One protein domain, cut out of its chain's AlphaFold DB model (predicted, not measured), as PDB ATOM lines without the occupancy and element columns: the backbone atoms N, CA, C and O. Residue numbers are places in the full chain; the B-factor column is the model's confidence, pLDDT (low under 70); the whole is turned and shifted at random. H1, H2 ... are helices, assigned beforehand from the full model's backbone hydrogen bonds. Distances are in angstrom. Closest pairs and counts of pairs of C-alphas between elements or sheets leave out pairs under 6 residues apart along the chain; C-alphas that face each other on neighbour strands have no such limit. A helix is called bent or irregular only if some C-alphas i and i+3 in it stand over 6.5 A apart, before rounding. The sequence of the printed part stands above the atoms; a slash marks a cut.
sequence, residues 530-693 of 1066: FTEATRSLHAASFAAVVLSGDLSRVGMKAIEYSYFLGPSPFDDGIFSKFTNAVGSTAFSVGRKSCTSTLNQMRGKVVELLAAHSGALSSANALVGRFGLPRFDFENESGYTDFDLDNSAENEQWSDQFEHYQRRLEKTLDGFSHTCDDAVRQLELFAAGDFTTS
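AT A GLANCE: This is residues 530 to 693 of the 1066 residues of an uncharacterized protein of Stenotrophomonas sp. W1S232 (UniProt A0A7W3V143). A long, slender bundle of H1, H2a and H3 side by side, with H2a reaching past the other two and the unnamed residues 625 to 652 running back along its length. The printed part has 164 residues with three named helices, H1, H2, H3, and no named strand: all helix, loose, radius of gyration of the C-alphas 22.3 A, a rod of 79 by 23 by 20 A.

HOW THE PARTS SIT: H1, residues 530 to 559, touches H3, residues 653 to 686, opposite ways at a shallow tilt of 16 degrees; their closest C-alphas, Ser 541 and Ser 672, are 4.3 A apart. H2, residues 574 to 624, assigned as one helix by its hydrogen bonds, is bent: C-alphas 611 and 614 are 7.1 A apart. Its arms, H2a to 611 and H2b from 614, stand at 44 degrees. H1 and H2a form a helical hairpin, closest C-alphas Ala 558 and Cys 594, 6.0 A. Every O i to N i+4 pair is within hydrogen-bond range in H1, H2b and H3; in H2a, 33 of 34.

IN THESE COORDINATES: H1 begins at C-alpha 530 (27.092, -11.553, 8.504) and spans 44.0 A; H2a spans 55.6 A, H2b 14.8 A. H3, 49.5 A, ends at C-alpha 686 (24.802, -11.520, 14.881).

THE WHOLE: The printed part has no cut; both links are long. Residues 562 to 586 are under pLDDT 70.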
ATOM      1  N   PHE A 530      26.629 -12.940   8.464       92.88
ATOM      2  CA  PHE A 530      27.092 -11.553   8.504       92.88
ATOM      3  C   PHE A 530      28.616 -11.435   8.399       92.88
ATOM      4  O   PHE A 530      29.113 -10.401   7.957       92.88
ATOM      5  N   THR A 531      29.361 -12.503   8.705       89.56
ATOM      6  CA  THR A 531      30.832 -12.518   8.777       89.56
ATOM      7  C   THR A 531      31.525 -11.975   7.523       89.56
ATOM      8  O   THR A 531      32.468 -11.192   7.634       89.56
ATOM      9  N   GLU A 532      31.075 -12.355   6.323       91.69
ATOM     10  CA  GLU A 532      31.705 -11.902   5.069       91.69
ATOM     11  C   GLU A 532      31.456 -10.414   4.789       91.69
ATOM     12  O   GLU A 532      32.364  -9.692   4.366       91.69
ATOM     13  N   ALA A 533      30.237  -9.939   5.065       92.56
ATOM     14  CA  ALA A 533      29.889  -8.530   4.925       92.56
ATOM     15  C   ALA A 533      30.670  -7.678   5.938       92.56
ATOM     16  O   ALA A 533      31.279  -6.683   5.551       92.56
ATOM     17  N   THR A 534      30.744  -8.117   7.198       93.31
ATOM     18  CA  THR A 534      31.535  -7.471   8.254       93.31
ATOM     19  C   THR A 534      33.019  -7.406   7.892       93.31
ATOM     20  O   THR A 534      33.629  -6.340   7.964       93.31
ATOM     21  N   ARG A 535      33.609  -8.509   7.407       93.50
ATOM     22  CA  ARG A 535      35.009  -8.539   6.953       93.50
ATOM     23  C   ARG A 535      35.259  -7.564   5.801       93.50
ATOM     24  O   ARG A 535      36.249  -6.833   5.818       93.50
ATOM     25  N   SER A 536      34.361  -7.537   4.817       93.12
ATOM     26  CA  SER A 536      34.462  -6.643   3.659       93.12
ATOM     27  C   SER A 536      34.366  -5.167   4.057       93.12
ATOM     28  O   SER A 536      35.100  -4.340   3.515       93.12
ATOM     29  N   LEU A 537      33.503  -4.832   5.023       94.62
ATOM     30  CA  LEU A 537      33.382  -3.479   5.575       94.62
ATOM     31  C   LEU A 537      34.623  -3.064   6.371       94.62
ATOM     32  O   LEU A 537      35.106  -1.954   6.178       94.62
ATOM     33  N   HIS A 538      35.184  -3.943   7.209       92.75
ATOM     34  CA  HIS A 538      36.435  -3.650   7.915       92.75
ATOM     35  C   HIS A 538      37.590  -3.394   6.948       92.75
ATOM     36  O   HIS A 538      38.340  -2.438   7.130       92.75
ATOM     37  N   ALA A 539      37.709  -4.203   5.890       91.75
ATOM     38  CA  ALA A 539      38.715  -3.987   4.855       91.75
ATOM     39  C   ALA A 539      38.517  -2.638   4.136       91.75
ATOM     40  O   ALA A 539      39.490  -1.929   3.889       91.75
ATOM     41  N   ALA A 540      37.266  -2.267   3.837       92.19
ATOM     42  CA  ALA A 540      36.922  -0.982   3.231       92.19
ATOM     43  C   ALA A 540      37.247   0.214   4.147       92.19
ATOM     44  O   ALA A 540      37.858   1.182   3.693       92.19
ATOM     45  N   SER A 541      36.874   0.128   5.427       92.69
ATOM     46  CA  SER A 541      37.150   1.152   6.443       92.69
ATOM     47  C   SER A 541      38.657   1.332   6.637       92.69
ATOM     48  O   SER A 541      39.176   2.440   6.514       92.69
ATOM     49  N   PHE A 542      39.393   0.228   6.799       89.88
ATOM     50  CA  PHE A 542      40.848   0.248   6.933       89.88
ATOM     51  C   PHE A 542      41.540   0.862   5.709       89.88
ATOM     52  O   PHE A 542      42.425   1.702   5.860       89.88
ATOM     53  N   ALA A 543      41.117   0.502   4.492       90.00
ATOM     54  CA  ALA A 543      41.663   1.092   3.271       90.00
ATOM     55  C   ALA A 543      41.460   2.619   3.231       90.00
ATOM     56  O   ALA A 543      42.370   3.347   2.827       90.00
ATOM     57  N   ALA A 544      40.292   3.108   3.663       90.75
ATOM     58  CA  ALA A 544      39.995   4.537   3.708       90.75
ATOM     59  C   ALA A 544      40.865   5.279   4.736       90.75
ATOM     60  O   ALA A 544      41.417   6.329   4.411       90.75
ATOM     61  N   VAL A 545      41.064   4.699   5.927       87.31
ATOM     62  CA  VAL A 545      41.949   5.246   6.972       87.31
ATOM     63  C   VAL A 545      43.398   5.330   6.486       87.31
ATOM     64  O   VAL A 545      44.039   6.370   6.632       87.31
ATOM     65  N   VAL A 546      43.909   4.277   5.838       86.00
ATOM     66  CA  VAL A 546      45.266   4.278   5.260       86.00
ATOM     67  C   VAL A 546      45.416   5.393   4.222       86.00
ATOM     68  O   VAL A 546      46.401   6.131   4.241       86.00
ATOM     69  N   LEU A 547      44.426   5.560   3.339       90.44
ATOM     70  CA  LEU A 547      44.466   6.609   2.324       90.44
ATOM     71  C   LEU A 547      44.330   8.022   2.924       90.44
ATOM     72  O   LEU A 547      44.918   8.964   2.392       90.44
ATOM     73  N   SER A 548      43.612   8.171   4.041       89.00
ATOM     74  CA  SER A 548      43.521   9.429   4.800       89.00
ATOM     75  C   SER A 548      44.883   9.810   5.404       89.00
ATOM     76  O   SER A 548      45.332  10.954   5.290       89.00
ATOM     77  N   GLY A 549      45.629   8.825   5.918       75.62
ATOM     78  CA  GLY A 549      47.017   9.011   6.356       75.62
ATOM     79  C   GLY A 549      47.968   9.415   5.219       75.62
ATOM     80  O   GLY A 549      48.806  10.304   5.384       75.62
ATOM     81  N   ASP A 550      47.829   8.818   4.031       84.56
ATOM     82  CA  ASP A 550      48.562   9.248   2.828       84.56
ATOM     83  C   ASP A 550      48.251  10.706   2.457       84.56
ATOM     84  O   ASP A 550      49.158  11.470   2.124       84.56
ATOM     85  N   LEU A 551      46.977  11.099   2.524       87.81
ATOM     86  CA  LEU A 551      46.520  12.448   2.196       87.81
ATOM     87  C   LEU A 551      47.049  13.488   3.192       87.81
ATOM     88  O   LEU A 551      47.543  14.535   2.771       87.81
ATOM     89  N   SER A 552      47.066  13.160   4.483       77.69
ATOM     90  CA  SER A 552      47.654  14.004   5.530       77.69
ATOM     91  C   SER A 552      49.141  14.285   5.266       77.69
ATOM     92  O   SER A 552      49.614  15.415   5.408       77.69
ATOM     93  N   ARG A 553      49.893  13.284   4.780       78.69
ATOM     94  CA  ARG A 553      51.303  13.456   4.372       78.69
ATOM     95  C   ARG A 553      51.471  14.391   3.177       78.69
ATOM     96  O   ARG A 553      52.477  15.095   3.089       78.69
ATOM     97  N   VAL A 554      50.508  14.408   2.257       80.25
ATOM     98  CA  VAL A 554      50.486  15.357   1.135       80.25
ATOM     99  C   VAL A 554      50.251  16.783   1.642       80.25
ATOM    100  O   VAL A 554      50.949  17.692   1.193       80.25
ATOM    101  N   GLY A 555      49.365  16.959   2.627       75.69
ATOM    102  CA  GLY A 555      49.161  18.230   3.326       75.69
ATOM    103  C   GLY A 555      50.421  18.756   4.005       75.69
ATOM    104  O   GLY A 555      50.823  19.891   3.760       75.69
ATOM    105  N   MET A 556      51.120  17.909   4.768       70.38
ATOM    106  CA  MET A 556      52.373  18.297   5.432       70.38
ATOM    107  C   MET A 556      53.438  18.794   4.447       70.38
ATOM    108  O   MET A 556      54.106  19.788   4.713       70.38
ATOM    109  N   LYS A 557      53.561  18.163   3.271       73.69
ATOM    110  CA  LYS A 557      54.485  18.623   2.221       73.69
ATOM    111  C   LYS A 557      54.070  19.954   1.594       73.69
ATOM    112  O   LYS A 557      54.928  20.707   1.147       73.69
ATOM    113  N   ALA A 558      52.775  20.254   1.531       74.25
ATOM    114  CA  ALA A 558      52.291  21.518   0.982       74.25
ATOM    115  C   ALA A 558      52.634  22.723   1.879       74.25
ATOM    116  O   ALA A 558      52.794  23.828   1.360       74.25
ATOM    117  N   ILE A 559      52.833  22.512   3.189       70.56
ATOM    118  CA  ILE A 559      53.236  23.561   4.145       70.56
ATOM    119  C   ILE A 559      54.566  24.211   3.739       70.56
ATOM    120  O   ILE A 559      54.711  25.429   3.862       70.56
ATOM    121  N   GLU A 560      55.504  23.443   3.175       70.31
ATOM    122  CA  GLU A 560      56.796  23.947   2.673       70.31
ATOM    123  C   GLU A 560      56.639  25.001   1.562       70.31
ATOM    124  O   GLU A 560      57.545  25.799   1.325       70.31
ATOM    125  N   TYR A 561      55.473  25.034   0.908       76.00
ATOM    126  CA  TYR A 561      55.148  25.933  -0.199       76.00
ATOM    127  C   TYR A 561      53.994  26.900   0.129       76.00
ATOM    128  O   TYR A 561      53.387  27.487  -0.775       76.00
ATOM    129  N   SER A 562      53.694  27.079   1.419       66.75
ATOM    130  CA  SER A 562      52.593  27.918   1.913       66.75
ATOM    131  C   SER A 562      52.809  29.404   1.614       66.75
ATOM    132  O   SER A 562      51.967  30.011   0.954       66.75
ATOM    133  N   TYR A 563      53.966  29.968   1.977       64.69
ATOM    134  CA  TYR A 563      54.259  31.399   1.829       64.69
ATOM    135  C   TYR A 563      55.569  31.661   1.085       64.69
ATOM    136  O   TYR A 563      56.638  31.219   1.504       64.69
ATOM    137  N   PHE A 564      55.493  32.436   0.002       59.72
ATOM    138  CA  PHE A 564      56.671  32.925  -0.706       59.72
ATOM    139  C   PHE A 564      57.060  34.309  -0.167       59.72
ATOM    140  O   PHE A 564      56.380  35.299  -0.429       59.72
ATOM    141  N   LEU A 565      58.159  34.392   0.588       52.25
ATOM    142  CA  LEU A 565      58.716  35.672   1.030       52.25
ATOM    143  C   LEU A 565      59.511  36.304  -0.120       52.25
ATOM    144  O   LEU A 565      60.614  35.867  -0.450       52.25
ATOM    145  N   GLY A 566      58.928  37.331  -0.742       52.84
ATOM    146  CA  GLY A 566      59.607  38.182  -1.720       52.84
ATOM    147  C   GLY A 566      60.756  39.006  -1.107       52.84
ATOM    148  O   GLY A 566      61.007  38.939   0.097       52.84
ATOM    149  N   PRO A 567      61.486  39.794  -1.922       45.31
ATOM    150  CA  PRO A 567      62.658  40.533  -1.458       45.31
ATOM    151  C   PRO A 567      62.329  41.489  -0.308       45.31
ATOM    152  O   PRO A 567      61.330  42.205  -0.335       45.31
ATOM    153  N   SER A 568      63.240  41.547   0.664       41.03
ATOM    154  CA  SER A 568      63.290  42.618   1.660       41.03
ATOM    155  C   SER A 568      63.450  43.976   0.953       41.03
ATOM    156  O   SER A 568      64.270  44.072   0.035       41.03
ATOM    157  N   PRO A 569      62.741  45.044   1.371       45.69
ATOM    158  CA  PRO A 569      62.783  46.369   0.733       45.69
ATOM    159  C   PRO A 569      64.141  47.099   0.838       45.69
ATOM    160  O   PRO A 569      64.235  48.274   0.493       45.69
ATOM    161  N   PHE A 570      65.193  46.422   1.304       41.19
ATOM    162  CA  PHE A 570      66.517  46.990   1.551       41.19
ATOM    163  C   PHE A 570      67.628  46.461   0.621       41.19
ATOM    164  O   PHE A 570      68.777  46.846   0.820       41.19
ATOM    165  N   ASP A 571      67.331  45.620  -0.385       43.69
ATOM    166  CA  ASP A 571      68.378  44.990  -1.216       43.69
ATOM    167  C   ASP A 571      68.072  44.965  -2.739       43.69
ATOM    168  O   ASP A 571      67.562  43.994  -3.310       43.69
ATOM    169  N   ASP A 572      68.418  46.062  -3.424       39.34
ATOM    170  CA  ASP A 572      68.179  46.332  -4.859       39.34
ATOM    171  C   ASP A 572      69.292  45.792  -5.800       39.34
ATOM    172  O   ASP A 572      69.659  46.395  -6.815       39.34
ATOM    173  N   GLY A 573      69.879  44.636  -5.481       37.12
ATOM    174  CA  GLY A 573      70.933  44.014  -6.290       37.12
ATOM    175  C   GLY A 573      70.433  43.295  -7.558       37.12
ATOM    176  O   GLY A 573      69.436  42.586  -7.554       37.12
ATOM    177  N   ILE A 574      71.184  43.353  -8.668       36.44
ATOM    178  CA  ILE A 574      70.901  42.549  -9.886       36.44
ATOM    179  C   ILE A 574      70.878  41.035  -9.579       36.44
ATOM    180  O   ILE A 574      70.122  40.284 -10.199       36.44
ATOM    181  N   PHE A 575      71.659  40.594  -8.586       33.03
ATOM    182  CA  PHE A 575      71.653  39.216  -8.095       33.03
ATOM    183  C   PHE A 575      70.374  38.854  -7.319       33.03
ATOM    184  O   PHE A 575      69.935  37.715  -7.458       33.03
ATOM    185  N   SER A 576      69.723  39.796  -6.613       41.97
ATOM    186  CA  SER A 576      68.468  39.532  -5.885       41.97
ATOM    187  C   SER A 576      67.304  39.252  -6.845       41.97
ATOM    188  O   SER A 576      66.494  38.359  -6.614       41.97
ATOM    189  N   LYS A 577      67.274  39.907  -8.014       41.50
ATOM    190  CA  LYS A 577      66.294  39.615  -9.080       41.50
ATOM    191  C   LYS A 577      66.480  38.228  -9.706       41.50
ATOM    192  O   LYS A 577      65.491  37.581 -10.049       41.50
ATOM    193  N   PHE A 578      67.723  37.759  -9.841       35.03
ATOM    194  CA  PHE A 578      68.024  36.437 -10.403       35.03
ATOM    195  C   PHE A 578      67.719  35.309  -9.402       35.03
ATOM    196  O   PHE A 578      67.118  34.307  -9.780       35.03
ATOM    197  N   THR A 579      68.042  35.492  -8.116       41.53
ATOM    198  CA  THR A 579      67.677  34.543  -7.047       41.53
ATOM    199  C   THR A 579      66.168  34.489  -6.808       41.53
ATOM    200  O   THR A 579      65.645  33.410  -6.556       41.53
ATOM    201  N   ASN A 580      65.449  35.604  -6.979       52.06
ATOM    202  CA  ASN A 580      63.991  35.652  -6.824       52.06
ATOM    203  C   ASN A 580      63.237  34.992  -7.978       52.06
ATOM    204  O   ASN A 580      62.254  34.311  -7.725       52.06
ATOM    205  N   ALA A 581      63.690  35.145  -9.227       49.72
ATOM    206  CA  ALA A 581      63.081  34.448 -10.364       49.72
ATOM    207  C   ALA A 581      63.277  32.924 -10.269       49.72
ATOM    208  O   ALA A 581      62.382  32.151 -10.606       49.72
ATOM    209  N   VAL A 582      64.440  32.483  -9.773       49.69
ATOM    210  CA  VAL A 582      64.717  31.064  -9.505       49.69
ATOM    211  C   VAL A 582      63.901  30.568  -8.304       49.69
ATOM    212  O   VAL A 582      63.322  29.487  -8.384       49.69
ATOM    213  N   GLY A 583      63.785  31.365  -7.238       55.09
ATOM    214  CA  GLY A 583      62.980  31.061  -6.052       55.09
ATOM    215  C   GLY A 583      61.479  30.984  -6.338       55.09
ATOM    216  O   GLY A 583      60.841  30.013  -5.947       55.09
ATOM    217  N   SER A 584      60.920  31.938  -7.089       62.41
ATOM    218  CA  SER A 584      59.502  31.945  -7.476       62.41
ATOM    219  C   SER A 584      59.164  30.802  -8.433       62.41
ATOM    220  O   SER A 584      58.116  30.171  -8.305       62.41
ATOM    221  N   THR A 585      60.080  30.463  -9.350       67.25
ATOM    222  CA  THR A 585      59.933  29.292 -10.225       67.25
ATOM    223  C   THR A 585      59.991  27.994  -9.418       67.25
ATOM    224  O   THR A 585      59.160  27.118  -9.631       67.25
ATOM    225  N   ALA A 586      60.922  27.866  -8.466       63.97
ATOM    226  CA  ALA A 586      61.016  26.697  -7.591       63.97
ATOM    227  C   ALA A 586      59.762  26.525  -6.719       63.97
ATOM    228  O   ALA A 586      59.246  25.415  -6.611       63.97
ATOM    229  N   PHE A 587      59.221  27.623  -6.182       72.88
ATOM    230  CA  PHE A 587      57.976  27.621  -5.416       72.88
ATOM    231  C   PHE A 587      56.784  27.224  -6.286       72.88
ATOM    232  O   PHE A 587      55.997  26.365  -5.903       72.88
ATOM    233  N   SER A 588      56.684  27.789  -7.492       78.56
ATOM    234  CA  SER A 588      55.607  27.459  -8.427       78.56
ATOM    235  C   SER A 588      55.664  25.999  -8.894       78.56
ATOM    236  O   SER A 588      54.633  25.330  -8.985       78.56
ATOM    237  N   VAL A 589      56.867  25.462  -9.128       77.44
ATOM    238  CA  VAL A 589      57.074  24.042  -9.446       77.44
ATOM    239  C   VAL A 589      56.716  23.154  -8.251       77.44
ATOM    240  O   VAL A 589      56.036  22.147  -8.445       77.44
ATOM    241  N   GLY A 590      57.102  23.542  -7.032       73.88
ATOM    242  CA  GLY A 590      56.734  22.856  -5.790       73.88
ATOM    243  C   GLY A 590      55.220  22.798  -5.584       73.88
ATOM    244  O   GLY A 590      54.656  21.712  -5.476       73.88
ATOM    245  N   ARG A 591      54.536  23.944  -5.688       84.88
ATOM    246  CA  ARG A 591      53.067  24.053  -5.634       84.88
ATOM    247  C   ARG A 591      52.383  23.196  -6.695       84.88
ATOM    248  O   ARG A 591      51.477  22.428  -6.386       84.88
ATOM    249  N   LYS A 592      52.858  23.244  -7.942       87.62
ATOM    250  CA  LYS A 592      52.323  22.412  -9.031       87.62
ATOM    251  C   LYS A 592      52.518  20.914  -8.768       87.62
ATOM    252  O   LYS A 592      51.632  20.124  -9.085       87.62
ATOM    253  N   SER A 593      53.644  20.524  -8.168       85.12
ATOM    254  CA  SER A 593      53.916  19.148  -7.734       85.12
ATOM    255  C   SER A 593      52.964  18.704  -6.617       85.12
ATOM    256  O   SER A 593      52.377  17.622  -6.696       85.12
ATOM    257  N   CYS A 594      52.732  19.556  -5.614       86.06
ATOM    258  CA  CYS A 594      51.765  19.308  -4.543       86.06
ATOM    259  C   CYS A 594      50.342  19.166  -5.096       86.06
ATOM    260  O   CYS A 594      49.686  18.167  -4.819       86.06
ATOM    261  N   THR A 595      49.889  20.090  -5.950       90.06
ATOM    262  CA  THR A 595      48.570  20.032  -6.605       90.06
ATOM    263  C   THR A 595      48.413  18.784  -7.478       90.06
ATOM    264  O   THR A 595      47.374  18.125  -7.448       90.06
ATOM    265  N   SER A 596      49.454  18.391  -8.220       90.25
ATOM    266  CA  SER A 596      49.443  17.140  -8.991       90.25
ATOM    267  C   SER A 596      49.313  15.915  -8.085       90.25
ATOM    268  O   SER A 596      48.597  14.974  -8.422       90.25
ATOM    269  N   THR A 597      49.996  15.922  -6.941       88.75
ATOM    270  CA  THR A 597      49.929  14.836  -5.956       88.75
ATOM    271  C   THR A 597      48.549  14.792  -5.298       88.75
ATOM    272  O   THR A 597      47.986  13.714  -5.138       88.75
ATOM    273  N   LEU A 598      47.946  15.947  -5.001       91.94
ATOM    274  CA  LEU A 598      46.578  16.051  -4.492       91.94
ATOM    275  C   LEU A 598      45.550  15.498  -5.497       91.94
ATOM    276  O   LEU A 598      44.657  14.748  -5.113       91.94
ATOM    277  N   ASN A 599      45.711  15.777  -6.795       93.12
ATOM    278  CA  ASN A 599      44.872  15.192  -7.849       93.12
ATOM    279  C   ASN A 599      45.084  13.681  -8.011       93.12
ATOM    280  O   ASN A 599      44.127  12.937  -8.223       93.12
ATOM    281  N   GLN A 600      46.315  13.196  -7.836       93.12
ATOM    282  CA  GLN A 600      46.577  11.761  -7.772       93.12
ATOM    283  C   GLN A 600      45.866  11.119  -6.570       93.12
ATOM    284  O   GLN A 600      45.273  10.051  -6.709       93.12
ATOM    285  N   MET A 601      45.882  11.778  -5.407       92.81
ATOM    286  CA  MET A 601      45.158  11.324  -4.219       92.81
ATOM    287  C   MET A 601      43.648  11.316  -4.444       92.81
ATOM    288  O   MET A 601      43.013  10.314  -4.141       92.81
ATOM    289  N   ARG A 602      43.078  12.357  -5.063       94.44
ATOM    290  CA  ARG A 602      41.673  12.361  -5.500       94.44
ATOM    291  C   ARG A 602      41.356  11.130  -6.357       94.44
ATOM    292  O   ARG A 602      40.359  10.459  -6.108       94.44
ATOM    293  N   GLY A 603      42.206  10.820  -7.339       93.50
ATOM    294  CA  GLY A 603      42.068   9.624  -8.176       93.50
ATOM    295  C   GLY A 603      42.011   8.340  -7.346       93.50
ATOM    296  O   GLY A 603      41.072   7.562  -7.493       93.50
ATOM    297  N   LYS A 604      42.940   8.178  -6.396       94.31
ATOM    298  CA  LYS A 604      42.944   7.043  -5.460       94.31
ATOM    299  C   LYS A 604      41.686   6.982  -4.590       94.31
ATOM    300  O   LYS A 604      41.182   5.890  -4.357       94.31
ATOM    301  N   VAL A 605      41.161   8.122  -4.124       94.00
ATOM    302  CA  VAL A 605      39.907   8.172  -3.345       94.00
ATOM    303  C   VAL A 605      38.747   7.650  -4.191       94.00
ATOM    304  O   VAL A 605      37.995   6.790  -3.744       94.00
ATOM    305  N   VAL A 606      38.627   8.108  -5.439       93.25
ATOM    306  CA  VAL A 606      37.579   7.645  -6.363       93.25
ATOM    307  C   VAL A 606      37.715   6.147  -6.658       93.25
ATOM    308  O   VAL A 606      36.714   5.431  -6.643       93.25
ATOM    309  N   GLU A 607      38.935   5.659  -6.894       93.62
ATOM    310  CA  GLU A 607      39.213   4.234  -7.117       93.62
ATOM    311  C   GLU A 607      38.866   3.378  -5.893       93.62
ATOM    312  O   GLU A 607      38.234   2.331  -6.037       93.62
ATOM    313  N   LEU A 608      39.209   3.845  -4.691       94.25
ATOM    314  CA  LEU A 608      38.886   3.177  -3.432       94.25
ATOM    315  C   LEU A 608      37.373   3.063  -3.244       94.25
ATOM    316  O   LEU A 608      36.860   1.972  -2.991       94.25
ATOM    317  N   LEU A 609      36.638   4.164  -3.428       92.88
ATOM    318  CA  LEU A 609      35.179   4.151  -3.330       92.88
ATOM    319  C   LEU A 609      34.556   3.225  -4.386       92.88
ATOM    320  O   LEU A 609      33.631   2.471  -4.080       92.88
ATOM    321  N   ALA A 610      35.077   3.213  -5.615       91.19
ATOM    322  CA  ALA A 610      34.605   2.307  -6.660       91.19
ATOM    323  C   ALA A 610      34.859   0.828  -6.309       91.19
ATOM    324  O   ALA A 610      33.981  -0.006  -6.530       91.19
ATOM    325  N   ALA A 611      36.017   0.507  -5.727       91.19
ATOM    326  CA  ALA A 611      36.379  -0.854  -5.338       91.19
ATOM    327  C   ALA A 611      35.589  -1.365  -4.121       91.19
ATOM    328  O   ALA A 611      35.235  -2.542  -4.067       91.19
ATOM    329  N   HIS A 612      35.288  -0.488  -3.157       91.06
ATOM    330  CA  HIS A 612      34.757  -0.890  -1.850       91.06
ATOM    331  C   HIS A 612      33.291  -0.512  -1.593       91.06
ATOM    332  O   HIS A 612      32.686  -1.049  -0.666       91.06
ATOM    333  N   SER A 613      32.662   0.323  -2.427       86.56
ATOM    334  CA  SER A 613      31.226   0.656  -2.309       86.56
ATOM    335  C   SER A 613      30.307  -0.573  -2.349       86.56
ATOM    336  O   SER A 613      29.227  -0.565  -1.753       86.56
ATOM    337  N   GLY A 614      30.748  -1.664  -2.985       91.38
ATOM    338  CA  GLY A 614      30.047  -2.948  -2.978       91.38
ATOM    339  C   GLY A 614      29.867  -3.549  -1.578       91.38
ATOM    340  O   GLY A 614      28.837  -4.179  -1.324       91.38
ATOM    341  N   ALA A 615      30.805  -3.311  -0.653       92.75
ATOM    342  CA  ALA A 615      30.706  -3.783   0.728       92.75
ATOM    343  C   ALA A 615      29.559  -3.076   1.463       92.75
ATOM    344  O   ALA A 615      28.680  -3.733   2.026       92.75
ATOM    345  N   LEU A 616      29.502  -1.743   1.364       93.00
ATOM    346  CA  LEU A 616      28.439  -0.943   1.973       93.00
ATOM    347  C   LEU A 616      27.070  -1.242   1.347       93.00
ATOM    348  O   LEU A 616      26.076  -1.373   2.056       93.00
ATOM    349  N   SER A 617      27.015  -1.426   0.024       92.38
ATOM    350  CA  SER A 617      25.796  -1.854  -0.674       92.38
ATOM    351  C   SER A 617      25.298  -3.220  -0.186       92.38
ATOM    352  O   SER A 617      24.103  -3.391   0.064       92.38
ATOM    353  N   SER A 618      26.206  -4.177   0.026       92.94
ATOM    354  CA  SER A 618      25.867  -5.510   0.546       92.94
ATOM    355  C   SER A 618      25.327  -5.446   1.976       92.94
ATOM    356  O   SER A 618      24.299  -6.054   2.273       92.94
ATOM    357  N   ALA A 619      25.956  -4.650   2.843       94.38
ATOM    358  CA  ALA A 619      25.470  -4.426   4.201       94.38
ATOM    359  C   ALA A 619      24.091  -3.748   4.206       94.38
ATOM    360  O   ALA A 619      23.163  -4.230   4.851       94.38
ATOM    361  N   ASN A 620      23.905  -2.704   3.395       94.31
ATOM    362  CA  ASN A 620      22.614  -2.037   3.219       94.31
ATOM    363  C   ASN A 620      21.529  -2.968   2.661       94.31
ATOM    364  O   ASN A 620      20.356  -2.819   3.006       94.31
ATOM    365  N   ALA A 621      21.892  -3.933   1.815       91.62
ATOM    366  CA  ALA A 621      20.960  -4.946   1.340       91.62
ATOM    367  C   ALA A 621      20.503  -5.868   2.480       91.62
ATOM    368  O   ALA A 621      19.316  -6.173   2.544       91.62
ATOM    369  N   LEU A 622      21.403  -6.275   3.385       91.38
ATOM    370  CA  LEU A 622      21.076  -7.084   4.569       91.38
ATOM    371  C   LEU A 622      20.218  -6.304   5.570       91.38
ATOM    372  O   LEU A 622      19.161  -6.779   5.971       91.38
ATOM    373  N   VAL A 623      20.624  -5.081   5.905       91.56
ATOM    374  CA  VAL A 623      19.909  -4.171   6.818       91.56
ATOM    375  C   VAL A 623      18.514  -3.846   6.278       91.56
ATOM    376  O   VAL A 623      17.516  -3.934   6.995       91.56
ATOM    377  N   GLY A 624      18.414  -3.589   4.972       88.19
ATOM    378  CA  GLY A 624      17.150  -3.324   4.296       88.19
ATOM    379  C   GLY A 624      16.161  -4.495   4.314       88.19
ATOM    380  O   GLY A 624      14.960  -4.255   4.192       88.19
ATOM    381  N   ARG A 625      16.610  -5.749   4.512       88.75
ATOM    382  CA  ARG A 625      15.700  -6.906   4.671       88.75
ATOM    383  C   ARG A 625      14.793  -6.752   5.896       88.75
ATOM    384  O   ARG A 625      13.669  -7.246   5.864       88.75
ATOM    385  N   PHE A 626      15.264  -6.041   6.921       87.62
ATOM    386  CA  PHE A 626      14.575  -5.836   8.196       87.62
ATOM    387  C   PHE A 626      13.926  -4.449   8.329       87.62
ATOM    388  O   PHE A 626      13.430  -4.107   9.393       87.62
ATOM    389  N   GLY A 627      13.897  -3.648   7.256       84.81
ATOM    390  CA  GLY A 627      13.231  -2.338   7.256       84.81
ATOM    391  C   GLY A 627      13.973  -1.230   8.015       84.81
ATOM    392  O   GLY A 627      13.401  -0.164   8.221       84.81
ATOM    393  N   LEU A 628      15.231  -1.459   8.401       89.31
ATOM    394  CA  LEU A 628      16.079  -0.465   9.061       89.31
ATOM    395  C   LEU A 628      16.655   0.560   8.057       89.31
ATOM    396  O   LEU A 628      16.800   0.245   6.866       89.31
ATOM    397  N   PRO A 629      16.979   1.791   8.506       89.38
ATOM    398  CA  PRO A 629      17.535   2.835   7.647       89.38
ATOM    399  C   PRO A 629      18.886   2.431   7.044       89.38
ATOM    400  O   PRO A 629      19.656   1.679   7.639       89.38
ATOM    401  N   ARG A 630      19.169   2.950   5.845       91.94
ATOM    402  CA  ARG A 630      20.421   2.694   5.122       91.94
ATOM    403  C   ARG A 630      21.540   3.608   5.610       91.94
ATOM    404  O   ARG A 630      21.300   4.767   5.935       91.94
ATOM    405  N   PHE A 631      22.753   3.078   5.575       92.94
ATOM    406  CA  PHE A 631      24.000   3.781   5.838       92.94
ATOM    407  C   PHE A 631      24.459   4.502   4.568       92.94
ATOM    408  O   PHE A 631      24.590   3.864   3.518       92.94
ATOM    409  N   ASP A 632      24.673   5.813   4.658       90.31
ATOM    410  CA  ASP A 632      25.075   6.668   3.538       90.31
ATOM    411  C   ASP A 632      26.030   7.774   4.012       90.31
ATOM    412  O   ASP A 632      26.041   8.115   5.197       90.31
ATOM    413  N   PHE A 633      26.819   8.328   3.092       91.69
ATOM    414  CA  PHE A 633      27.821   9.360   3.373       91.69
ATOM    415  C   PHE A 633      27.913  10.376   2.232       91.69
ATOM    416  O   PHE A 633      27.650  10.069   1.069       91.69
ATOM    417  N   GLU A 634      28.324  11.601   2.554       89.69
ATOM    418  CA  GLU A 634      28.535  12.638   1.546       89.69
ATOM    419  C   GLU A 634      29.885  12.442   0.845       89.69
ATOM    420  O   GLU A 634      30.941  12.409   1.477       89.69
ATOM    421  N   ASN A 635      29.849  12.310  -0.483       88.56
ATOM    422  CA  ASN A 635      31.048  12.245  -1.311       88.56
ATOM    423  C   ASN A 635      31.360  13.621  -1.914       88.56
ATOM    424  O   ASN A 635      30.720  14.058  -2.873       88.56
ATOM    425  N   GLU A 636      32.392  14.274  -1.386       84.12
ATOM    426  CA  GLU A 636      32.837  15.598  -1.818       84.12
ATOM    427  C   GLU A 636      34.036  15.551  -2.788       84.12
ATOM    428  O   GLU A 636      34.571  16.607  -3.143       84.12
ATOM    429  N   SER A 637      34.454  14.371  -3.269       81.44
ATOM    430  CA  SER A 637      35.694  14.198  -4.051       81.44
ATOM    431  C   SER A 637      35.690  14.867  -5.434       81.44
ATOM    432  O   SER A 637      36.750  15.076  -6.023       81.44
ATOM    433  N   GLY A 638      34.512  15.199  -5.972       74.81
ATOM    434  CA  GLY A 638      34.349  15.887  -7.258       74.81
ATOM    435  C   GLY A 638      34.701  15.058  -8.508       74.81
ATOM    436  O   GLY A 638      35.352  14.010  -8.456       74.81
ATOM    437  N   TYR A 639      34.258  15.545  -9.674       74.38
ATOM    438  CA  TYR A 639      34.393  14.850 -10.968       74.38
ATOM    439  C   TYR A 639      35.613  15.271 -11.796       74.38
ATOM    440  O   TYR A 639      36.023  14.536 -12.693       74.38
ATOM    441  N   THR A 640      36.209  16.423 -11.496       85.00
ATOM    442  CA  THR A 640      37.356  16.985 -12.222       85.00
ATOM    443  C   THR A 640      38.542  17.172 -11.290       85.00
ATOM    444  O   THR A 640      38.373  17.232 -10.073       85.00
ATOM    445  N   ASP A 641      39.734  17.266 -11.871       88.06
ATOM    446  CA  ASP A 641      40.933  17.655 -11.133       88.06
ATOM    447  C   ASP A 641      40.750  19.040 -10.504       88.06
ATOM    448  O   ASP A 641      40.073  19.912 -11.057       88.06
ATOM    449  N   PHE A 642      41.350  19.224  -9.333       88.69
ATOM    450  CA  PHE A 642      41.465  20.513  -8.678       88.69
ATOM    451  C   PHE A 642      42.413  21.394  -9.486       88.69
ATOM    452  O   PHE A 642      43.558  21.012  -9.756       88.69
ATOM    453  N   ASP A 643      41.919  22.571  -9.858       86.00
ATOM    454  CA  ASP A 643      42.685  23.602 -10.543       86.00
ATOM    455  C   ASP A 643      43.041  24.693  -9.532       86.00
ATOM    456  O   ASP A 643      42.162  25.372  -8.995       86.00
ATOM    457  N   LEU A 644      44.332  24.803  -9.218       87.56
ATOM    458  CA  LEU A 644      44.877  25.828  -8.331       87.56
ATOM    459  C   LEU A 644      45.822  26.728  -9.120       87.56
ATOM    460  O   LEU A 644      46.669  26.237  -9.875       87.56
ATOM    461  N   ASP A 645      45.752  28.037  -8.870       87.06
ATOM    462  CA  ASP A 645      46.791  28.951  -9.336       87.06
ATOM    463  C   ASP A 645      48.086  28.697  -8.553       87.06
ATOM    464  O   ASP A 645      48.284  29.199  -7.449       87.06
ATOM    465  N   ASN A 646      48.974  27.897  -9.138       87.88
ATOM    466  CA  ASN A 646      50.259  27.523  -8.553       87.88
ATOM    467  C   ASN A 646      51.339  28.605  -8.742       87.88
ATOM    468  O   ASN A 646      52.527  28.298  -8.626       87.88
ATOM    469  N   SER A 647      50.981  29.843  -9.093       80.81
ATOM    470  CA  SER A 647      51.929  30.957  -9.144       80.81
ATOM    471  C   SER A 647      52.511  31.232  -7.750       80.81
ATOM    472  O   SER A 647      51.881  30.966  -6.726       80.81
ATOM    473  N   ALA A 648      53.737  31.757  -7.685       74.06
ATOM    474  CA  ALA A 648      54.326  32.203  -6.418       74.06
ATOM    475  C   ALA A 648      53.648  33.472  -5.860       74.06
ATOM    476  O   ALA A 648      53.834  33.796  -4.694       74.06
ATOM    477  N   GLU A 649      52.869  34.172  -6.692       74.75
ATOM    478  CA  GLU A 649      52.138  35.400  -6.355       74.75
ATOM    479  C   GLU A 649      50.770  35.109  -5.712       74.75
ATOM    480  O   GLU A 649      50.160  36.002  -5.129       74.75
ATOM    481  N   ASN A 650      50.283  33.862  -5.777       77.62
ATOM    482  CA  ASN A 650      49.053  33.458  -5.104       77.62
ATOM    483  C   ASN A 650      49.286  33.296  -3.590       77.62
ATOM    484  O   ASN A 650      49.708  32.235  -3.119       77.62
ATOM    485  N   GLU A 651      49.003  34.347  -2.821       76.44
ATOM    486  CA  GLU A 651      49.085  34.343  -1.351       76.44
ATOM    487  C   GLU A 651      48.031  33.431  -0.698       76.44
ATOM    488  O   GLU A 651      48.250  32.934   0.401       76.44
ATOM    489  N   GLN A 652      46.925  33.143  -1.397       80.50
ATOM    490  CA  GLN A 652      45.828  32.290  -0.916       80.50
ATOM    491  C   GLN A 652      45.991  30.812  -1.299       80.50
ATOM    492  O   GLN A 652      45.099  30.002  -1.047       80.50
ATOM    493  N   TRP A 653      47.108  30.438  -1.933       87.00
ATOM    494  CA  TRP A 653      47.313  29.074  -2.422       87.00
ATOM    495  C   TRP A 653      47.212  28.032  -1.302       87.00
ATOM    496  O   TRP A 653      46.604  26.984  -1.503       87.00
ATOM    497  N   SER A 654      47.765  28.336  -0.121       79.25
ATOM    498  CA  SER A 654      47.731  27.439   1.042       79.25
ATOM    499  C   SER A 654      46.296  27.160   1.496       79.25
ATOM    500  O   SER A 654      45.920  26.002   1.654       79.25
ATOM    501  N   ASP A 655      45.471  28.204   1.618       80.19
ATOM    502  CA  ASP A 655      44.071  28.084   2.040       80.19
ATOM    503  C   ASP A 655      43.235  27.313   1.007       80.19
ATOM    504  O   ASP A 655      42.397  26.477   1.352       80.19
ATOM    505  N   GLN A 656      43.480  27.562  -0.284       86.38
ATOM    506  CA  GLN A 656      42.823  26.851  -1.383       86.38
ATOM    507  C   GLN A 656      43.213  25.368  -1.406       86.38
ATOM    508  O   GLN A 656      42.354  24.505  -1.599       86.38
ATOM    509  N   PHE A 657      44.495  25.058  -1.199       89.75
ATOM    510  CA  PHE A 657      44.995  23.688  -1.133       89.75
ATOM    511  C   PHE A 657      44.384  22.938   0.053       89.75
ATOM    512  O   PHE A 657      43.827  21.852  -0.121       89.75
ATOM    513  N   GLU A 658      44.423  23.548   1.240       87.44
ATOM    514  CA  GLU A 658      43.859  22.985   2.465       87.44
ATOM    515  C   GLU A 658      42.351  22.746   2.329       87.44
ATOM    516  O   GLU A 658      41.844  21.700   2.738       87.44
ATOM    517  N   HIS A 659      41.620  23.663   1.690       89.38
ATOM    518  CA  HIS A 659      40.199  23.477   1.411       89.38
ATOM    519  C   HIS A 659      39.926  22.191   0.609       89.38
ATOM    520  O   HIS A 659      39.044  21.414   0.979       89.38
ATOM    521  N   TYR A 660      40.676  21.933  -0.469       90.06
ATOM    522  CA  TYR A 660      40.497  20.722  -1.279       90.06
ATOM    523  C   TYR A 660      40.964  19.449  -0.570       90.06
ATOM    524  O   TYR A 660      40.306  18.414  -0.691       90.06
ATOM    525  N   GLN A 661      42.049  19.526   0.199       90.25
ATOM    526  CA  GLN A 661      42.498  18.424   1.044       90.25
ATOM    527  C   GLN A 661      41.407  18.026   2.048       90.25
ATOM    528  O   GLN A 661      40.993  16.867   2.063       90.25
ATOM    529  N   ARG A 662      40.854  18.991   2.796       89.25
ATOM    530  CA  ARG A 662      39.792  18.742   3.786       89.25
ATOM    531  C   ARG A 662      38.539  18.116   3.172       89.25
ATOM    532  O   ARG A 662      37.871  17.323   3.827       89.25
ATOM    533  N   ARG A 663      38.195  18.438   1.920       92.31
ATOM    534  CA  ARG A 663      37.067  17.796   1.209       92.31
ATOM    535  C   ARG A 663      37.305  16.303   0.967       92.31
ATOM    536  O   ARG A 663      36.387  15.493   1.108       92.31
ATOM    537  N   LEU A 664      38.531  15.931   0.597       93.50
ATOM    538  CA  LEU A 664      38.907  14.527   0.428       93.50
ATOM    539  C   LEU A 664      38.964  13.792   1.775       93.50
ATOM    540  O   LEU A 664      38.447  12.680   1.858       93.50
ATOM    541  N   GLU A 665      39.509  14.422   2.821       91.50
ATOM    542  CA  GLU A 665      39.525  13.881   4.192       91.50
ATOM    543  C   GLU A 665      38.104  13.606   4.687       91.50
ATOM    544  O   GLU A 665      37.779  12.468   5.011       91.50
ATOM    545  N   LYS A 666      37.202  14.594   4.599       91.88
ATOM    546  CA  LYS A 666      35.782  14.427   4.953       91.88
ATOM    547  C   LYS A 666      35.111  13.266   4.226       91.88
ATOM    548  O   LYS A 666      34.296  12.565   4.820       91.88
ATOM    549  N   THR A 667      35.438  13.063   2.949       93.44
ATOM    550  CA  THR A 667      34.886  11.956   2.157       93.44
ATOM    551  C   THR A 667      35.383  10.601   2.671       93.44
ATOM    552  O   THR A 667      34.589   9.672   2.817       93.44
ATOM    553  N   LEU A 668      36.686  10.479   2.951       93.38
ATOM    554  CA  LEU A 668      37.292   9.246   3.464       93.38
ATOM    555  C   LEU A 668      36.810   8.922   4.875       93.38
ATOM    556  O   LEU A 668      36.397   7.790   5.132       93.38
ATOM    557  N   ASP A 669      36.794   9.922   5.750       92.06
ATOM    558  CA  ASP A 669      36.304   9.791   7.113       92.06
ATOM    559  C   ASP A 669      34.819   9.435   7.098       92.06
ATOM    560  O   ASP A 669      34.412   8.475   7.749       92.06
ATOM    561  N   GLY A 670      34.006  10.139   6.306       92.38
ATOM    562  CA  GLY A 670      32.585   9.843   6.144       92.38
ATOM    563  C   GLY A 670      32.337   8.401   5.698       92.38
ATOM    564  O   GLY A 670      31.503   7.710   6.287       92.38
ATOM    565  N   PHE A 671      33.094   7.908   4.714       94.94
ATOM    566  CA  PHE A 671      32.989   6.527   4.245       94.94
ATOM    567  C   PHE A 671      33.415   5.503   5.309       94.94
ATOM    568  O   PHE A 671      32.692   4.531   5.538       94.94
ATOM    569  N   SER A 672      34.548   5.721   5.984       94.31
ATOM    570  CA  SER A 672      35.050   4.838   7.049       94.31
ATOM    571  C   SER A 672      34.068   4.754   8.221       94.31
ATOM    572  O   SER A 672      33.637   3.657   8.576       94.31
ATOM    573  N   HIS A 673      33.600   5.896   8.735       92.81
ATOM    574  CA  HIS A 673      32.617   5.939   9.823       92.81
ATOM    575  C   HIS A 673      31.311   5.226   9.457       92.81
ATOM    576  O   HIS A 673      30.701   4.569  10.299       92.81
ATOM    577  N   THR A 674      30.880   5.347   8.199       94.00
ATOM    578  CA  THR A 674      29.663   4.698   7.696       94.00
ATOM    579  C   THR A 674      29.843   3.182   7.574       94.00
ATOM    580  O   THR A 674      28.918   2.430   7.883       94.00
ATOM    581  N   CYS A 675      31.035   2.717   7.182       94.44
ATOM    582  CA  CYS A 675      31.383   1.295   7.208       94.44
ATOM    583  C   CYS A 675      31.376   0.740   8.638       94.44
ATOM    584  O   CYS A 675      30.788  -0.315   8.869       94.44
ATOM    585  N   ASP A 676      31.967   1.454   9.596       93.62
ATOM    586  CA  ASP A 676      32.004   1.035  11.000       93.62
ATOM    587  C   ASP A 676      30.598   0.992  11.622       93.62
ATOM    588  O   ASP A 676      30.273   0.081  12.383       93.62
ATOM    589  N   ASP A 677      29.726   1.937  11.266       93.62
ATOM    590  CA  ASP A 677      28.325   1.929  11.698       93.62
ATOM    591  C   ASP A 677      27.542   0.754  11.115       93.62
ATOM    592  O   ASP A 677      26.770   0.106  11.829       93.62
ATOM    593  N   ALA A 678      27.777   0.438   9.841       95.25
ATOM    594  CA  ALA A 678      27.207  -0.745   9.218       95.25
ATOM    595  C   ALA A 678      27.717  -2.034   9.889       95.25
ATOM    596  O   ALA A 678      26.920  -2.943  10.110       95.25
ATOM    597  N   VAL A 679      28.998  -2.104  10.279       96.12
ATOM    598  CA  VAL A 679      29.546  -3.231  11.057       96.12
ATOM    599  C   VAL A 679      28.810  -3.381  12.382       96.12
ATOM    600  O   VAL A 679      28.286  -4.460  12.648       96.12
ATOM    601  N   ARG A 680      28.687  -2.309  13.175       94.31
ATOM    602  CA  ARG A 680      27.974  -2.354  14.465       94.31
ATOM    603  C   ARG A 680      26.539  -2.847  14.308       94.31
ATOM    604  O   ARG A 680      26.040  -3.600  15.139       94.31
ATOM    605  N   GLN A 681      25.866  -2.456  13.226       94.62
ATOM    606  CA  GLN A 681      24.516  -2.937  12.939       94.62
ATOM    607  C   GLN A 681      24.481  -4.438  12.624       94.62
ATOM    608  O   GLN A 681      23.566  -5.133  13.064       94.62
ATOM    609  N   LEU A 682      25.464  -4.948  11.877       94.50
ATOM    610  CA  LEU A 682      25.593  -6.379  11.597       94.50
ATOM    611  C   LEU A 682      25.999  -7.184  12.843       94.50
ATOM    612  O   LEU A 682      25.565  -8.323  12.992       94.50
ATOM    613  N   GLU A 683      26.771  -6.603  13.760       92.12
ATOM    614  CA  GLU A 683      27.092  -7.212  15.058       92.12
ATOM    615  C   GLU A 683      25.847  -7.354  15.945       92.12
ATOM    616  O   GLU A 683      25.661  -8.401  16.564       92.12
ATOM    617  N   LEU A 684      24.947  -6.359  15.948       90.00
ATOM    618  CA  LEU A 684      23.640  -6.480  16.611       90.00
ATOM    619  C   LEU A 684      22.820  -7.634  16.020       90.00
ATOM    620  O   LEU A 684      22.283  -8.454  16.767       90.00
ATOM    621  N   PHE A 685      22.793  -7.763  14.690       90.88
ATOM    622  CA  PHE A 685      22.128  -8.886  14.023       90.88
ATOM    623  C   PHE A 685      22.755 -10.235  14.399       90.88
ATOM    624  O   PHE A 685      22.031 -11.189  14.680       90.88
ATOM    625  N   ALA A 686      24.088 -10.317  14.456       87.31
ATOM    626  CA  ALA A 686      24.802 -11.520  14.881       87.31
ATOM    627  C   ALA A 686      24.510 -11.885  16.348       87.31
ATOM    628  O   ALA A 686      24.429 -13.066  16.677       87.31
ATOM    629  N   ALA A 687      24.289 -10.888  17.209       84.12
ATOM    630  CA  ALA A 687      23.867 -11.066  18.598       84.12
ATOM    631  C   ALA A 687      22.360 -11.371  18.759       84.12
ATOM    632  O   ALA A 687      21.896 -11.616  19.874       84.12
ATOM    633  N   GLY A 688      21.587 -11.374  17.667       80.31
ATOM    634  CA  GLY A 688      20.155 -11.675  17.674       80.31
ATOM    635  C   GLY A 688      19.233 -10.479  17.941       80.31
ATOM    636  O   GLY A 688      18.048 -10.687  18.224       80.31
ATOM    637  N   ASP A 689      19.737  -9.242  17.857       83.94
ATOM    638  CA  ASP A 689      18.941  -8.010  17.903       83.94
ATOM    639  C   ASP A 689      18.762  -7.429  16.496       83.94
ATOM    640  O   ASP A 689      19.652  -6.793  15.938       83.94
ATOM    641  N   PHE A 690      17.570  -7.628  15.936       86.25
ATOM    642  CA  PHE A 690      17.189  -7.150  14.604       86.25
ATOM    643  C   PHE A 690      16.335  -5.878  14.631       86.25
ATOM    644  O   PHE A 690      15.839  -5.446  13.591       86.25
ATOM    645  N   THR A 691      16.124  -5.302  15.814       79.38
ATOM    646  CA  THR A 691      15.185  -4.194  16.035       79.38
ATOM    647  C   THR A 691      15.886  -2.871  16.302       79.38
ATOM    648  O   THR A 691      15.388  -1.822  15.893       79.38
ATOM    649  N   THR A 692      17.052  -2.903  16.945       85.94
ATOM    650  CA  THR A 692      17.803  -1.692  17.285       85.94
ATOM    651  C   THR A 692      18.505  -1.107  16.059       85.94
ATOM    652  O   THR A 692      19.219  -1.809  15.342       85.94
ATOM    653  N   SER A 693      18.340   0.203  15.838       90.50
ATOM    654  CA  SER A 693      19.050   0.955  14.798       90.50
ATOM    655  C   SER A 693      20.210   1.766  15.379       90.50
ATOM    656  O   SER A 693      19.997   2.686  16.175       90.50
TER     657      SER A 693